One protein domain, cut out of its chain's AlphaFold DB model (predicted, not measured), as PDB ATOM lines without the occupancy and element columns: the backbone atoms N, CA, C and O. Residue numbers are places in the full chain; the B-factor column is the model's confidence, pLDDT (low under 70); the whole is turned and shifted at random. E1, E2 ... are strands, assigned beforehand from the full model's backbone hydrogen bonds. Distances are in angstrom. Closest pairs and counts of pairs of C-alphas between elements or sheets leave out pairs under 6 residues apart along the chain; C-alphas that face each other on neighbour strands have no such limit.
ATOM      1  N   ILE A   2     -23.668 -30.798  21.290       69.44
ATOM      2  CA  ILE A   2     -24.463 -32.037  21.267       69.44
ATOM      3  C   ILE A   2     -23.963 -32.887  20.095       69.44
ATOM      4  O   ILE A   2     -23.980 -32.433  18.954       69.44
ATOM      5  N   LYS A   3     -23.470 -34.103  20.369       72.81
ATOM      6  CA  LYS A   3     -23.052 -35.014  19.297       72.81
ATOM      7  C   LYS A   3     -24.293 -35.406  18.479       72.81
ATOM      8  O   LYS A   3     -25.273 -35.848  19.083       72.81
ATOM      9  N   PRO A   4     -24.258 -35.275  17.143       84.50
ATOM     10  CA  PRO A   4     -25.378 -35.668  16.300       84.50
ATOM     11  C   PRO A   4     -25.704 -37.147  16.526       84.50
ATOM     12  O   PRO A   4     -24.802 -37.976  16.656       84.50
ATOM     13  N   SER A   5     -26.986 -37.490  16.630       88.25
ATOM     14  CA  SER A   5     -27.411 -38.858  16.935       88.25
ATOM     15  C   SER A   5     -28.762 -39.176  16.317       88.25
ATOM     16  O   SER A   5     -29.576 -38.290  16.091       88.25
ATOM     17  N   CYS A   6     -29.026 -40.453  16.062       88.62
ATOM     18  CA  CYS A   6     -30.352 -40.909  15.682       88.62
ATOM     19  C   CYS A   6     -31.346 -40.570  16.802       88.62
ATOM     20  O   CYS A   6     -31.197 -41.055  17.925       88.62
ATOM     21  N   TYR A   7     -32.385 -39.788  16.503       87.94
ATOM     22  CA  TYR A   7     -33.379 -39.403  17.510       87.94
ATOM     23  C   TYR A   7     -34.198 -40.594  18.033       87.94
ATOM     24  O   TYR A   7     -34.725 -40.524  19.137       87.94
ATOM     25  N   SER A   8     -34.285 -41.697  17.276       88.06
ATOM     26  CA  SER A   8     -35.056 -42.886  17.667       88.06
ATOM     27  C   SER A   8     -34.301 -43.818  18.621       88.06
ATOM     28  O   SER A   8     -34.860 -44.253  19.617       88.06
ATOM     29  N   CYS A   9     -33.038 -44.145  18.329       90.25
ATOM     30  CA  CYS A   9     -32.265 -45.137  19.096       90.25
ATOM     31  C   CYS A   9     -31.022 -44.565  19.786       90.25
ATOM     32  O   CYS A   9     -30.210 -45.318  20.317       90.25
ATOM     33  N   ARG A  10     -30.826 -43.240  19.731       89.38
ATOM     34  CA  ARG A  10     -29.684 -42.513  20.316       89.38
ATOM     35  C   ARG A  10     -28.300 -42.953  19.811       89.38
ATOM     36  O   ARG A  10     -27.286 -42.499  20.341       89.38
ATOM     37  N   LYS A  11     -28.223 -43.774  18.751       87.69
ATOM     38  CA  LYS A  11     -26.962 -44.117  18.073       87.69
ATOM     39  C   LYS A  11     -26.270 -42.831  17.617       87.69
ATOM     40  O   LYS A  11     -26.845 -42.065  16.847       87.69
ATOM     41  N   LYS A  12     -25.043 -42.601  18.084       87.88
ATOM     42  CA  LYS A  12     -24.243 -41.423  17.725       87.88
ATOM     43  C   LYS A  12     -23.808 -41.511  16.260       87.88
ATOM     44  O   LYS A  12     -23.326 -42.556  15.825       87.88
ATOM     45  N   PHE A  13     -23.978 -40.421  15.524       84.25
ATOM     46  CA  PHE A  13     -23.382 -40.240  14.206       84.25
ATOM     47  C   PHE A  13     -21.958 -39.713  14.362       84.25
ATOM     48  O   PHE A  13     -21.631 -39.070  15.361       84.25
ATOM     49  N   ASP A  14     -21.100 -40.037  13.400       77.44
ATOM     50  CA  ASP A  14     -19.698 -39.623  13.407       77.44
ATOM     51  C   ASP A  14     -19.591 -38.182  12.877       77.44
ATOM     52  O   ASP A  14     -19.729 -37.976  11.668       77.44
ATOM     53  N   PRO A  15     -19.340 -37.177  13.743       67.69
ATOM     54  CA  PRO A  15     -19.356 -35.772  13.348       67.69
ATOM     55  C   PRO A  15     -18.326 -35.427  12.273       67.69
ATOM     56  O   PRO A  15     -18.580 -34.553  11.449       67.69
ATOM     57  N   SER A  16     -17.209 -36.160  12.218       68.31
ATOM     58  CA  SER A  16     -16.166 -35.968  11.203       68.31
ATOM     59  C   SER A  16     -16.600 -36.403   9.799       68.31
ATOM     60  O   SER A  16     -15.971 -36.046   8.807       68.31
ATOM     61  N   LYS A  17     -17.699 -37.159   9.695       63.53
ATOM     62  CA  LYS A  17     -18.194 -37.740   8.441       63.53
ATOM     63  C   LYS A  17     -19.580 -37.231   8.062       63.53
ATOM     64  O   LYS A  17     -20.147 -37.723   7.083       63.53
ATOM     65  N   LEU A  18     -20.080 -36.195   8.752       58.97
ATOM     66  CA  LEU A  18     -21.416 -35.644   8.503       58.97
ATOM     67  C   LEU A  18     -21.627 -35.141   7.070       58.97
ATOM     68  O   LEU A  18     -22.726 -35.226   6.533       58.97
ATOM     69  N   ARG A  19     -20.555 -34.660   6.438       57.31
ATOM     70  CA  ARG A  19     -20.564 -34.157   5.057       57.31
ATOM     71  C   ARG A  19     -19.883 -35.075   4.042       57.31
ATOM     72  O   ARG A  19     -20.018 -34.844   2.851       57.31
ATOM     73  N   LEU A  20     -19.155 -36.094   4.502       60.91
ATOM     74  CA  LEU A  20     -18.273 -36.897   3.646       60.91
ATOM     75  C   LEU A  20     -18.855 -38.262   3.276       60.91
ATOM     76  O   LEU A  20     -18.411 -38.872   2.311       60.91
ATOM     77  N   SER A  21     -19.812 -38.790   4.046       60.84
ATOM     78  CA  SER A  21     -20.319 -40.138   3.798       60.84
ATOM     79  C   SER A  21     -21.769 -40.297   4.234       60.84
ATOM     80  O   SER A  21     -22.079 -40.298   5.425       60.84
ATOM     81  N   TYR A  22     -22.653 -40.506   3.256       64.50
ATOM     82  CA  TYR A  22     -24.080 -40.743   3.483       64.50
ATOM     83  C   TYR A  22     -24.350 -41.930   4.428       64.50
ATOM     84  O   TYR A  22     -25.275 -41.878   5.235       64.50
ATOM     85  N   SER A  23     -23.514 -42.975   4.397       67.31
ATOM     86  CA  SER A  23     -23.686 -44.179   5.224       67.31
ATOM     87  C   SER A  23     -23.336 -43.971   6.702       67.31
ATOM     88  O   SER A  23     -23.852 -44.676   7.568       67.31
ATOM     89  N   LYS A  24     -22.484 -42.990   7.020       73.44
ATOM     90  CA  LYS A  24     -22.020 -42.713   8.393       73.44
ATOM     91  C   LYS A  24     -23.019 -41.904   9.223       73.44
ATOM     92  O   LYS A  24     -22.975 -41.974  10.452       73.44
ATOM     93  N   ASN A  25     -23.935 -41.199   8.560       82.00
ATOM     94  CA  ASN A  25     -24.962 -40.363   9.199       82.00
ATOM     95  C   ASN A  25     -26.352 -40.978   9.098       82.00
ATOM     96  O   ASN A  25     -27.351 -40.297   9.315       82.00
ATOM     97  N   TYR A  26     -26.408 -42.262   8.749       86.19
ATOM     98  CA  TYR A  26     -27.633 -43.008   8.547       86.19
ATOM     99  C   TYR A  26     -27.723 -44.182   9.524       86.19
ATOM    100  O   TYR A  26     -26.790 -44.961   9.729       86.19
ATOM    101  N   CYS A  27     -28.876 -44.307  10.168       88.12
ATOM    102  CA  CYS A  27     -29.226 -45.415  11.035       88.12
ATOM    103  C   CYS A  27     -30.141 -46.376  10.272       88.12
ATOM    104  O   CYS A  27     -31.357 -46.196  10.285       88.12
ATOM    105  N   GLU A  28     -29.572 -47.417   9.654       85.94
ATOM    106  CA  GLU A  28     -30.340 -48.383   8.844       85.94
ATOM    107  C   GLU A  28     -31.508 -49.020   9.611       85.94
ATOM    108  O   GLU A  28     -32.610 -49.154   9.081       85.94
ATOM    109  N   GLY A  29     -31.282 -49.364  10.884       83.75
ATOM    110  CA  GLY A  29     -32.299 -49.988  11.729       83.75
ATOM    111  C   GLY A  29     -33.460 -49.059  12.088       83.75
ATOM    112  O   GLY A  29     -34.561 -49.534  12.336       83.75
ATOM    113  N   CYS A  30     -33.257 -47.739  12.096       87.50
ATOM    114  CA  CYS A  30     -34.337 -46.778  12.345       87.50
ATOM    115  C   CYS A  30     -34.877 -46.141  11.062       87.50
ATOM    116  O   CYS A  30     -35.963 -45.572  11.099       87.50
ATOM    117  N   GLY A  31     -34.143 -46.238   9.951       88.12
ATOM    118  CA  GLY A  31     -34.416 -45.456   8.754       88.12
ATOM    119  C   GLY A  31     -34.203 -43.960   8.992       88.12
ATOM    120  O   GLY A  31     -34.922 -43.156   8.425       88.12
ATOM    121  N   VAL A  32     -33.280 -43.559   9.869       90.44
ATOM    122  CA  VAL A  32     -33.080 -42.139  10.219       90.44
ATOM    123  C   VAL A  32     -31.721 -41.673   9.734       90.44
ATOM    124  O   VAL A  32     -30.708 -42.244  10.134       90.44
ATOM    125  N   GLY A  33     -31.703 -40.639   8.897       89.31
ATOM    126  CA  GLY A  33     -30.493 -39.963   8.435       89.31
ATOM    127  C   GLY A  33     -30.394 -38.540   8.972       89.31
ATOM    128  O   GLY A  33     -31.419 -37.917   9.237       89.31
ATOM    129  N   LEU A  34     -29.175 -38.032   9.127       86.88
ATOM    130  CA  LEU A  34     -28.898 -36.624   9.411       86.88
ATOM    131  C   LEU A  34     -28.000 -36.060   8.308       86.88
ATOM    132  O   LEU A  34     -26.839 -36.456   8.195       86.88
ATOM    133  N   PHE A  35     -28.528 -35.140   7.507       83.31
ATOM    134  CA  PHE A  35     -27.838 -34.570   6.347       83.31
ATOM    135  C   PHE A  35     -27.952 -33.055   6.375       83.31
ATOM    136  O   PHE A  35     -29.035 -32.522   6.570       83.31
ATOM    137  N   GLY A  36     -26.832 -32.345   6.231       78.56
ATOM    138  CA  GLY A  36     -26.841 -30.876   6.212       78.56
ATOM    139  C   GLY A  36     -27.286 -30.192   7.515       78.56
ATOM    140  O   GLY A  36     -27.286 -28.971   7.559       78.56
ATOM    141  N   GLY A  37     -27.595 -30.949   8.574       80.44
ATOM    142  CA  GLY A  37     -28.207 -30.440   9.809       80.44
ATOM    143  C   GLY A  37     -29.661 -30.886   9.994       80.44
ATOM    144  O   GLY A  37     -30.161 -30.841  11.115       80.44
ATOM    145  N   ASP A  38     -30.285 -31.419   8.943       85.69
ATOM    146  CA  ASP A  38     -31.686 -31.828   8.929       85.69
ATOM    147  C   ASP A  38     -31.855 -33.344   9.069       85.69
ATOM    148  O   ASP A  38     -31.083 -34.147   8.526       85.69
ATOM    149  N   TYR A  39     -32.891 -33.746   9.806       87.81
ATOM    150  CA  TYR A  39     -33.246 -35.151   9.976       87.81
ATOM    151  C   TYR A  39     -34.191 -35.622   8.879       87.81
ATOM    152  O   TYR A  39     -35.246 -35.039   8.649       87.81
ATOM    153  N   PHE A  40     -33.859 -36.765   8.286       87.19
ATOM    154  CA  PHE A  40     -34.669 -37.425   7.271       87.19
ATOM    155  C   PHE A  40     -35.096 -38.804   7.750       87.19
ATOM    156  O   PHE A  40     -34.325 -39.530   8.389       87.19
ATOM    157  N   ARG A  41     -36.334 -39.176   7.419       86.31
ATOM    158  CA  ARG A  41     -36.885 -40.501   7.693       86.31
ATOM    159  C   ARG A  41     -37.076 -41.260   6.385       86.31
ATOM    160  O   ARG A  41     -37.730 -40.786   5.468       86.31
ATOM    161  N   PHE A  42     -36.531 -42.461   6.350       85.88
ATOM    162  CA  PHE A  42     -36.584 -43.414   5.258       85.88
ATOM    163  C   PHE A  42     -37.334 -44.663   5.708       85.88
ATOM    164  O   PHE A  42     -37.490 -44.928   6.907       85.88
ATOM    165  N   ALA A  43     -37.769 -45.462   4.735       83.12
ATOM    166  CA  ALA A  43     -38.278 -46.792   5.020       83.12
ATOM    167  C   ALA A  43     -37.199 -47.600   5.753       83.12
ATOM    168  O   ALA A  43     -36.051 -47.693   5.311       83.12
ATOM    169  N   ARG A  44     -37.572 -48.175   6.900       82.06
ATOM    170  CA  ARG A  44     -36.682 -49.052   7.659       82.06
ATOM    171  C   ARG A  44     -36.267 -50.207   6.756       82.06
ATOM    172  O   ARG A  44     -37.126 -50.878   6.185       82.06
ATOM    173  N   LYS A  45     -34.962 -50.467   6.671       73.50
ATOM    174  CA  LYS A  45     -34.463 -51.641   5.957       73.50
ATOM    175  C   LYS A  45     -35.067 -52.881   6.629       73.50
ATOM    176  O   LYS A  45     -34.866 -53.052   7.835       73.50
ATOM    177  N   PRO A  46     -35.839 -53.714   5.911       72.62
ATOM    178  CA  PRO A  46     -36.414 -54.900   6.520       72.62
ATOM    179  C   PRO A  46     -35.272 -55.807   6.973       72.62
ATOM    180  O   PRO A  46     -34.310 -56.016   6.227       72.62
TER     181      PRO A  46
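What this domain is: This is residues 2 to 46 of the 77 residues of an uncharacterized protein of Marinobacter sp (UniProt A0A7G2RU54). This is a small domain with little regular structure: one short hairpin of two strands, E1 and E2, with a long looping stretch, residues 2 to 31, on its E1 side. Residues 26 to 27 of that stretch pair antiparallel with residues 32 to 33 of E1. The printed part has 45 residues with no named helix and two named strands, E1 then E2, in one antiparallel sheet; the class is all strand, with 8 residues in named elements. It is compact, with a radius of gyration of the C-alphas of 9.5 A, and spans 28 by 19 by 14 A.

How they stand to each other: E1, residues 32 to 35, and E2, residues 38 to 41, are antiparallel neighbours and form a hairpin, with 150 degrees between their directions. The C-alphas of Leu 34 and Tyr 39 face each other at 4.6 A. N 33 and O 40, and N 38 and O 35, are within hydrogen-bond range, each pair at 2.9 A.

Where its parts are: E1 begins at C-alpha 32, (-33.080, -42.139, 10.219), and measures 10.0 A. E2 measures 10.2 A and ends at C-alpha 41, (-36.885, -40.501, 7.693).

The domain as a whole: The C-alphas farthest apart, those of Ile 2 and Pro 46, are 29.7 A apart. The printed part has no cut, and the link from E1 to E2 is tight. The mean pLDDT of the printed part is 79.9; residue 2 and residues 15 to 23 are under 70.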